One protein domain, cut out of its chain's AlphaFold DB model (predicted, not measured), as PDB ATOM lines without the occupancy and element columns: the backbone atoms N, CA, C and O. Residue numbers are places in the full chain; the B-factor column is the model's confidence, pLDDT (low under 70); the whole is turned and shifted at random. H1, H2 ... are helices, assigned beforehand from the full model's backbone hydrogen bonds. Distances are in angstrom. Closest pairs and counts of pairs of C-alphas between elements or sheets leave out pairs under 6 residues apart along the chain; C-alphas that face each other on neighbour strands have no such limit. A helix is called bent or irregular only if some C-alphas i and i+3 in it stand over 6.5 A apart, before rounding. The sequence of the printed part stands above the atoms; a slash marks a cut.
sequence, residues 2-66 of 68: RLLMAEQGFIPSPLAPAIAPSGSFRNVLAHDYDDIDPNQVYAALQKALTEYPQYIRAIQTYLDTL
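What this domain is: This is residues 2 to 66 of the 68 residues of the protein "DUF86 domain-containing protein" of Gammaproteobacteria bacterium (UniProt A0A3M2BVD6). One long, kinked helix, H3, makes the length of a loose rod, and a second helix, H2, runs back across it at a steep angle, while a short helix, H1, folds back on the first part of H2 on the side away from H3. H2 and H3 cover each other only in part, and the turn at residues 30 to 35 sticks out at one end. The printed part has 65 residues with three named helices, H1, H2 and H3 in that order, and no named strand; its class is all helix. It is loose, with a radius of gyration of the C-alphas of 13.7 A, and spans 44 by 20 by 17 A.

How they stand to each other: H3, residues 38 to 64, is the longest helix and has a kink of 36 degrees near residue 49. It touches H2, residues 15 to 31, with its residues 44 to 55 alone. The closest C-alphas of the two are those of Ile 19 and Glu 51, 6.0 A apart. They run opposite ways at a steep tilt of 52 degrees, with their centres 10.7 A apart. H2 is irregular, with C-alphas 18 and 21 standing 7.1 A apart, and its line is a rough one. H1, residues 2 to 7, touches H2 at residues 16 to 20 of H2 alone, and their closest C-alphas are those of Arg 2 and Ala 16, 5.5 A apart. H1 and H2 form a helical hairpin, running opposite ways at a shallow tilt of 18 degrees. H1 and H3 are apart. Every O i to N i+4 pair is within hydrogen-bond range in H1, against 7 of 13 in H2 and 20 of 23 in H3.

Where its parts are: H3 begins at C-alpha 38, (13.585, 173.084, 80.943), and ends at C-alpha 64, (22.062, 163.339, 117.012), 38.3 A away. It is neither bent nor irregular, but only just: C-alphas 49 and 52 are 6.3 A apart. H2, residues 15 to 31, measures 26.0 A from first to last C-alpha. H1, residues 2 to 7, measures 8.8 A and begins at C-alpha 2, (6.728, 164.800, 104.846).

The domain as a whole: The two C-alphas farthest apart are those of Asp 34 and Thr 65, at 44.1 A. Residues 30 to 35, of which 30 and 31 belong to H2, stand free. The links from H1 to H2 and from H2 to H3 are short, with 7 and 6 residues between the helices. The printed part has no cut. The mean pLDDT of the printed part is 90.6, and residue 2 is the one printed residue under 70.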
ATOM      1  N   ARG A   2       6.010 163.562 104.440       69.00
ATOM      2  CA  ARG A   2       6.728 164.800 104.846       69.00
ATOM      3  C   ARG A   2       6.039 165.637 105.938       69.00
ATOM      4  O   ARG A   2       6.719 166.149 106.812       69.00
ATOM      5  N   LEU A   3       4.707 165.739 105.917       74.69
ATOM      6  CA  LEU A   3       3.946 166.411 106.983       74.69
ATOM      7  C   LEU A   3       4.053 165.657 108.315       74.69
ATOM      8  O   LEU A   3       4.348 166.267 109.332       74.69
ATOM      9  N   LEU A   4       3.962 164.322 108.273       80.81
ATOM     10  CA  LEU A   4       4.205 163.469 109.437       80.81
ATOM     11  C   LEU A   4       5.629 163.663 109.984       80.81
ATOM     12  O   LEU A   4       5.817 163.698 111.188       80.81
ATOM     13  N   MET A   5       6.634 163.855 109.123       83.38
ATOM     14  CA  MET A   5       8.000 164.139 109.579       83.38
ATOM     15  C   MET A   5       8.104 165.460 110.351       83.38
ATOM     16  O   MET A   5       8.868 165.535 111.305       83.38
ATOM     17  N   ALA A   6       7.343 166.488 109.963       82.44
ATOM     18  CA  ALA A   6       7.273 167.726 110.734       82.44
ATOM     19  C   ALA A   6       6.503 167.549 112.048       82.44
ATOM     20  O   ALA A   6       6.942 168.048 113.079       82.44
ATOM     21  N   GLU A   7       5.388 166.816 112.031       86.69
ATOM     22  CA  GLU A   7       4.598 166.514 113.235       86.69
ATOM     23  C   GLU A   7       5.398 165.723 114.277       86.69
ATOM     24  O   GLU A   7       5.242 165.951 115.472       86.69
ATOM     25  N   GLN A   8       6.278 164.828 113.826       87.56
ATOM     26  CA  GLN A   8       7.170 164.041 114.682       87.56
ATOM     27  C   GLN A   8       8.486 164.768 115.019       87.56
ATOM     28  O   GLN A   8       9.346 164.202 115.685       87.56
ATOM     29  N   GLY A   9       8.668 166.014 114.565       86.75
ATOM     30  CA  GLY A   9       9.838 166.835 114.895       86.75
ATOM     31  C   GLY A   9      11.123 166.512 114.123       86.75
ATOM     32  O   GLY A   9      12.156 167.105 114.411       86.75
ATOM     33  N   PHE A  10      11.082 165.633 113.116       89.44
ATOM     34  CA  PHE A  10      12.261 165.275 112.310       89.44
ATOM     35  C   PHE A  10      12.740 166.430 111.425       89.44
ATOM     36  O   PHE A  10      13.917 166.516 111.084       89.44
ATOM     37  N   ILE A  11      11.817 167.298 111.001       93.25
ATOM     38  CA  ILE A  11      12.114 168.489 110.200       93.25
ATOM     39  C   ILE A  11      11.298 169.693 110.685       93.25
ATOM     40  O   ILE A  11      10.186 169.514 111.184       93.25
ATOM     41  N   PRO A  12      11.777 170.936 110.488       92.62
ATOM     42  CA  PRO A  12      10.994 172.123 110.805       92.62
ATOM     43  C   PRO A  12       9.669 172.167 110.037       92.62
ATOM     44  O   PRO A  12       9.631 171.927 108.828       92.62
ATOM     45  N   SER A  13       8.598 172.581 110.717       91.31
ATOM     46  CA  SER A  13       7.267 172.775 110.123       91.31
ATOM     47  C   SER A  13       7.256 173.560 108.795       91.31
ATOM     48  O   SER A  13       6.635 173.077 107.848       91.31
ATOM     49  N   PRO A  14       7.985 174.689 108.627       92.69
ATOM     50  CA  PRO A  14       8.002 175.400 107.342       92.69
ATOM     51  C   PRO A  14       8.762 174.662 106.228       92.69
ATOM     52  O   PRO A  14       8.513 174.919 105.051       92.69
ATOM     53  N   LEU A  15       9.665 173.734 106.564       93.06
ATOM     54  CA  LEU A  15      10.448 172.988 105.577       93.06
ATOM     55  C   LEU A  15       9.628 171.875 104.913       93.06
ATOM     56  O   LEU A  15       9.822 171.584 103.734       93.06
ATOM     57  N   ALA A  16       8.682 171.274 105.639       91.50
ATOM     58  CA  ALA A  16       7.831 170.208 105.115       91.50
ATOM     59  C   ALA A  16       7.021 170.602 103.862       91.50
ATOM     60  O   ALA A  16       7.091 169.857 102.877       91.50
ATOM     61  N   PRO A  17       6.277 171.729 103.836       92.00
ATOM     62  CA  PRO A  17       5.593 172.169 102.624       92.00
ATOM     63  C   PRO A  17       6.567 172.682 101.558       92.00
ATOM     64  O   PRO A  17       6.272 172.526 100.376       92.00
ATOM     65  N   ALA A  18       7.723 173.236 101.941       92.06
ATOM     66  CA  ALA A  18       8.718 173.740 100.993       92.06
ATOM     67  C   ALA A  18       9.341 172.613 100.153       92.06
ATOM     68  O   ALA A  18       9.348 172.705  98.934       92.06
ATOM     69  N   ILE A  19       9.763 171.507 100.781       93.38
ATOM     70  CA  ILE A  19      10.414 170.384 100.081       93.38
ATOM     71  C   ILE A  19       9.420 169.403  99.430       93.38
ATOM     72  O   ILE A  19       9.801 168.523  98.652       93.38
ATOM     73  N   ALA A  20       8.122 169.515  99.735       91.12
ATOM     74  CA  ALA A  20       7.100 168.614  99.201       91.12
ATOM     75  C   ALA A  20       7.049 168.554  97.658       91.12
ATOM     76  O   ALA A  20       7.019 167.429  97.139       91.12
ATOM     77  N   PRO A  21       7.113 169.681  96.916       91.06
ATOM     78  CA  PRO A  21       7.103 169.687  95.455       91.06
ATOM     79  C   PRO A  21       8.301 168.968  94.825       91.06
ATOM     80  O   PRO A  21       8.162 168.392  93.748       91.06
ATOM     81  N   SER A  22       9.461 168.931  95.496       90.94
ATOM     82  CA  SER A  22      10.626 168.177  95.007       90.94
ATOM     83  C   SER A  22      10.312 166.682  94.873       90.94
ATOM     84  O   SER A  22      10.713 166.028  93.910       90.94
ATOM     85  N   GLY A  23       9.505 166.147  95.794       87.75
ATOM     86  CA  GLY A  23       9.061 164.758  95.754       87.75
ATOM     87  C   GLY A  23       8.181 164.413  94.558       87.75
ATOM     88  O   GLY A  23       8.344 163.342  93.981       87.75
ATOM     89  N   SER A  24       7.251 165.295  94.192       85.56
ATOM     90  CA  SER A  24       6.419 165.106  92.998       85.56
ATOM     91  C   SER A  24       7.207 165.349  91.714       85.56
ATOM     92  O   SER A  24       6.994 164.638  90.738       85.56
ATOM     93  N   PHE A  25       8.156 166.292  91.720       90.12
ATOM     94  CA  PHE A  25       8.985 166.585  90.551       90.12
ATOM     95  C   PHE A  25       9.842 165.385  90.124       90.12
ATOM     96  O   PHE A  25      10.023 165.146  88.935       90.12
ATOM     97  N   ARG A  26      10.269 164.542  91.073       89.50
ATOM     98  CA  ARG A  26      10.924 163.258  90.771       89.50
ATOM     99  C   ARG A  26      10.082 162.344  89.869       89.50
ATOM    100  O   ARG A  26      10.659 161.560  89.127       89.50
ATOM    101  N   ASN A  27       8.750 162.419  89.921       86.81
ATOM    102  CA  ASN A  27       7.891 161.623  89.037       86.81
ATOM    103  C   ASN A  27       7.869 162.186  87.613       86.81
ATOM    104  O   ASN A  27       7.947 161.402  86.676       86.81
ATOM    105  N   VAL A  28       7.853 163.516  87.466       87.06
ATOM    106  CA  VAL A  28       7.973 164.191  86.162       87.06
ATOM    107  C   VAL A  28       9.288 163.796  85.492       87.06
ATOM    108  O   VAL A  28       9.294 163.330  84.361       87.06
ATOM    109  N   LEU A  29      10.403 163.864  86.232       87.94
ATOM    110  CA  LEU A  29      11.718 163.468  85.717       87.94
ATOM    111  C   LEU A  29      11.799 161.989  85.298       87.94
ATOM    112  O   LEU A  29      12.601 161.647  84.436       87.94
ATOM    113  N   ALA A  30      11.028 161.110  85.941       88.00
ATOM    114  CA  ALA A  30      11.089 159.670  85.701       88.00
ATOM    115  C   ALA A  30      10.146 159.193  84.590       88.00
ATOM    116  O   ALA A  30      10.458 158.207  83.929       88.00
ATOM    117  N   HIS A  31       8.985 159.832  84.429       85.19
ATOM    118  CA  HIS A  31       7.918 159.342  83.552       85.19
ATOM    119  C   HIS A  31       7.659 160.235  82.337       85.19
ATOM    120  O   HIS A  31       7.287 159.703  81.298       85.19
ATOM    121  N   ASP A  32       7.908 161.542  82.435       83.31
ATOM    122  CA  ASP A  32       7.541 162.511  81.394       83.31
ATOM    123  C   ASP A  32       8.782 163.039  80.654       83.31
ATOM    124  O   ASP A  32       8.798 164.173  80.185       83.31
ATOM    125  N   TYR A  33       9.852 162.235  80.574       76.31
ATOM    126  CA  TYR A  33      11.177 162.681  80.117       76.31
ATOM    127  C   TYR A  33      11.217 163.210  78.677       76.31
ATOM    128  O   TYR A  33      12.068 164.044  78.374       76.31
ATOM    129  N   ASP A  34      10.299 162.763  77.819       80.94
ATOM    130  CA  ASP A  34      10.187 163.226  76.432       80.94
ATOM    131  C   ASP A  34       9.605 164.652  76.324       80.94
ATOM    132  O   ASP A  34       9.891 165.348  75.352       80.94
ATOM    133  N   ASP A  35       8.875 165.121  77.346       87.44
ATOM    134  CA  ASP A  35       8.141 166.401  77.359       87.44
ATOM    135  C   ASP A  35       8.539 167.319  78.536       87.44
ATOM    136  O   ASP A  35       7.791 168.214  78.946       87.44
ATOM    137  N   ILE A  36       9.731 167.125  79.113       88.38
ATOM    138  CA  ILE A  36      10.198 167.950  80.236       88.38
ATOM    139  C   ILE A  36      10.379 169.414  79.805       88.38
ATOM    140  O   ILE A  36      11.181 169.722  78.926       88.38
ATOM    141  N   ASP A  37       9.729 170.337  80.525       91.00
ATOM    142  CA  ASP A  37       9.969 171.780  80.407       91.00
ATOM    143  C   ASP A  37      11.290 172.183  81.103       91.00
ATOM    144  O   ASP A  37      11.386 172.128  82.340       91.00
ATOM    145  N   PRO A  38      12.309 172.665  80.363       91.38
ATOM    146  CA  PRO A  38      13.585 173.084  80.943       91.38
ATOM    147  C   PRO A  38      13.461 174.226  81.960       91.38
ATOM    148  O   PRO A  38      14.259 174.303  82.898       91.38
ATOM    149  N   ASN A  39      12.462 175.103  81.824       94.81
ATOM    150  CA  ASN A  39      12.242 176.195  82.777       94.81
ATOM    151  C   ASN A  39      11.757 175.655  84.123       94.81
ATOM    152  O   ASN A  39      12.198 176.116  85.180       94.81
ATOM    153  N   GLN A  40      10.889 174.640  84.089       91.75
ATOM    154  CA  GLN A  40      10.441 173.938  85.287       91.75
ATOM    155  C   GLN A  40      11.615 173.230  85.980       91.75
ATOM    156  O   GLN A  40      11.755 173.339  87.201       91.75
ATOM    157  N   VAL A  41      12.498 172.579  85.212       93.19
ATOM    158  CA  VAL A  41      13.726 171.949  85.736       93.19
ATOM    159  C   VAL A  41      14.632 172.976  86.401       93.19
ATOM    160  O   VAL A  41      15.068 172.770  87.535       93.19
ATOM    161  N   TYR A  42      14.893 174.098  85.732       94.94
ATOM    162  CA  TYR A  42      15.741 175.154  86.276       94.94
ATOM    163  C   TYR A  42      15.170 175.720  87.584       94.94
ATOM    164  O   TYR A  42      15.892 175.834  88.576       94.94
ATOM    165  N   ALA A  43      13.865 175.998  87.634       94.06
ATOM    166  CA  ALA A  43      13.204 176.476  88.845       94.06
ATOM    167  C   ALA A  43      13.262 175.449  89.993       94.06
ATOM    168  O   ALA A  43      13.488 175.821  91.148       94.06
ATOM    169  N   ALA A  44      13.091 174.158  89.691       93.88
ATOM    170  CA  ALA A  44      13.214 173.085  90.675       93.88
ATOM    171  C   ALA A  44      14.653 172.945  91.202       93.88
ATOM    172  O   ALA A  44      14.843 172.758  92.404       93.88
ATOM    173  N   LEU A  45      15.662 173.103  90.338       94.38
ATOM    174  CA  LEU A  45      17.077 173.106  90.724       94.38
ATOM    175  C   LEU A  45      17.402 174.242  91.698       94.38
ATOM    176  O   LEU A  45      18.035 173.991  92.722       94.38
ATOM    177  N   GLN A  46      16.937 175.468  91.428       95.81
ATOM    178  CA  GLN A  46      17.164 176.609  92.327       95.81
ATOM    179  C   GLN A  46      16.625 176.337  93.739       95.81
ATOM    180  O   GLN A  46      17.308 176.597  94.727       95.81
ATOM    181  N   LYS A  47      15.429 175.746  93.836       95.12
ATOM    182  CA  LYS A  47      14.826 175.350  95.118       95.12
ATOM    183  C   LYS A  47      15.595 174.220  95.795       95.12
ATOM    184  O   LYS A  47      15.874 174.293  96.994       95.12
ATOM    185  N   ALA A  48      16.000 173.206  95.030       94.75
ATOM    186  CA  ALA A  48      16.728 172.054  95.548       94.75
ATOM    187  C   ALA A  48      18.057 172.452  96.210       94.75
ATOM    188  O   ALA A  48      18.393 171.914  97.265       94.75
ATOM    189  N   LEU A  49      18.767 173.436  95.643       95.94
ATOM    190  CA  LEU A  49      20.010 173.975  96.212       95.94
ATOM    191  C   LEU A  49      19.821 174.592  97.606       95.94
ATOM    192  O   LEU A  49      20.778 174.650  98.375       95.94
ATOM    193  N   THR A  50      18.608 175.027  97.957       95.38
ATOM    194  CA  THR A  50      18.297 175.579  99.283       95.38
ATOM    195  C   THR A  50      17.616 174.578 100.213       95.38
ATOM    196  O   THR A  50      17.990 174.471 101.383       95.38
ATOM    197  N   GLU A  51      16.646 173.818  99.708       95.69
ATOM    198  CA  GLU A  51      15.767 172.966 100.517       95.69
ATOM    199  C   GLU A  51      16.472 171.676 100.963       95.69
ATOM    200  O   GLU A  51      16.340 171.276 102.121       95.69
ATOM    201  N   TYR A  52      17.279 171.043 100.097       96.25
ATOM    202  CA  TYR A  52      17.975 169.800 100.457       96.25
ATOM    203  C   TYR A  52      19.034 169.992 101.545       96.25
ATOM    204  O   TYR A  52      19.047 169.192 102.481       96.25
ATOM    205  N   PRO A  53      19.885 171.036 101.519       97.38
ATOM    206  CA  PRO A  53      20.803 171.283 102.628       97.38
ATOM    207  C   PRO A  53      20.091 171.533 103.962       97.38
ATOM    208  O   PRO A  53      20.585 171.119 105.008       97.38
ATOM    209  N   GLN A  54      18.934 172.206 103.950       96.56
ATOM    210  CA  GLN A  54      18.122 172.398 105.158       96.56
ATOM    211  C   GLN A  54      17.554 171.072 105.665       96.56
ATOM    212  O   GLN A  54      17.614 170.804 106.862       96.56
ATOM    213  N   TYR A  55      17.062 170.231 104.755       95.69
ATOM    214  CA  TYR A  55      16.534 168.912 105.088       95.69
ATOM    215  C   TYR A  55      17.607 167.999 105.674       95.69
ATOM    216  O   TYR A  55      17.396 167.431 106.739       95.69
ATOM    217  N   ILE A  56      18.775 167.906 105.032       96.38
ATOM    218  CA  ILE A  56      19.888 167.077 105.509       96.38
ATOM    219  C   ILE A  56      20.302 167.500 106.919       96.38
ATOM    220  O   ILE A  56      20.381 166.648 107.799       96.38
ATOM    221  N   ARG A  57      20.484 168.807 107.158       96.75
ATOM    222  CA  ARG A  57      20.821 169.322 108.493       96.75
ATOM    223  C   ARG A  57      19.757 168.984 109.533       96.75
ATOM    224  O   ARG A  57      20.110 168.556 110.620       96.75
ATOM    225  N   ALA A  58      18.476 169.152 109.206       95.25
ATOM    226  CA  ALA A  58      17.389 168.844 110.133       95.25
ATOM    227  C   ALA A  58      17.368 167.361 110.533       95.25
ATOM    228  O   ALA A  58      17.246 167.048 111.713       95.25
ATOM    229  N   ILE A  59      17.556 166.460 109.564       94.81
ATOM    230  CA  ILE A  59      17.637 165.022 109.833       94.81
ATOM    231  C   ILE A  59      18.870 164.684 110.670       94.81
ATOM    232  O   ILE A  59      18.741 163.918 111.614       94.81
ATOM    233  N   GLN A  60      20.037 165.260 110.363       95.75
ATOM    234  CA  GLN A  60      21.250 165.066 111.167       95.75
ATOM    235  C   GLN A  60      21.026 165.498 112.615       95.75
ATOM    236  O   GLN A  60      21.199 164.688 113.512       95.75
ATOM    237  N   THR A  61      20.520 166.716 112.831       94.56
ATOM    238  CA  THR A  61      20.198 167.212 114.174       94.56
ATOM    239  C   THR A  61      19.230 166.291 114.905       94.56
ATOM    240  O   THR A  61      19.411 166.048 116.088       94.56
ATOM    241  N   TYR A  62      18.207 165.772 114.223       92.94
ATOM    242  CA  TYR A  62      17.285 164.824 114.840       92.94
ATOM    243  C   TYR A  62      17.977 163.502 115.212       92.94
ATOM    244  O   TYR A  62      17.776 163.010 116.317       92.94
ATOM    245  N   LEU A  63      18.798 162.938 114.323       93.25
ATOM    246  CA  LEU A  63      19.544 161.706 114.599       93.25
ATOM    247  C   LEU A  63      20.509 161.875 115.777       93.25
ATOM    248  O   LEU A  63      20.553 160.991 116.625       93.25
ATOM    249  N   ASP A  64      21.181 163.023 115.882       94.75
ATOM    250  CA  ASP A  64      22.062 163.339 117.012       94.75
ATOM    251  C   ASP A  64      21.302 163.272 118.354       94.75
ATOM    252  O   ASP A  64      21.863 162.841 119.351       94.75
ATOM    253  N   THR A  65      20.004 163.618 118.387       92.31
ATOM    254  CA  THR A  65      19.183 163.502 119.614       92.31
ATOM    255  C   THR A  65      18.814 162.068 120.009       92.31
ATOM    256  O   THR A  65      18.280 161.863 121.097       92.31
ATOM    257  N   LEU A  66      19.023 161.090 119.122       91.38
ATOM    258  CA  LEU A  66      18.712 159.677 119.360       91.38
ATOM    259  C   LEU A  66      19.935 158.849 119.774       91.38
ATOM    260  O   LEU A  66      19.764 157.697 120.166       91.38
TER     261      LEU A  66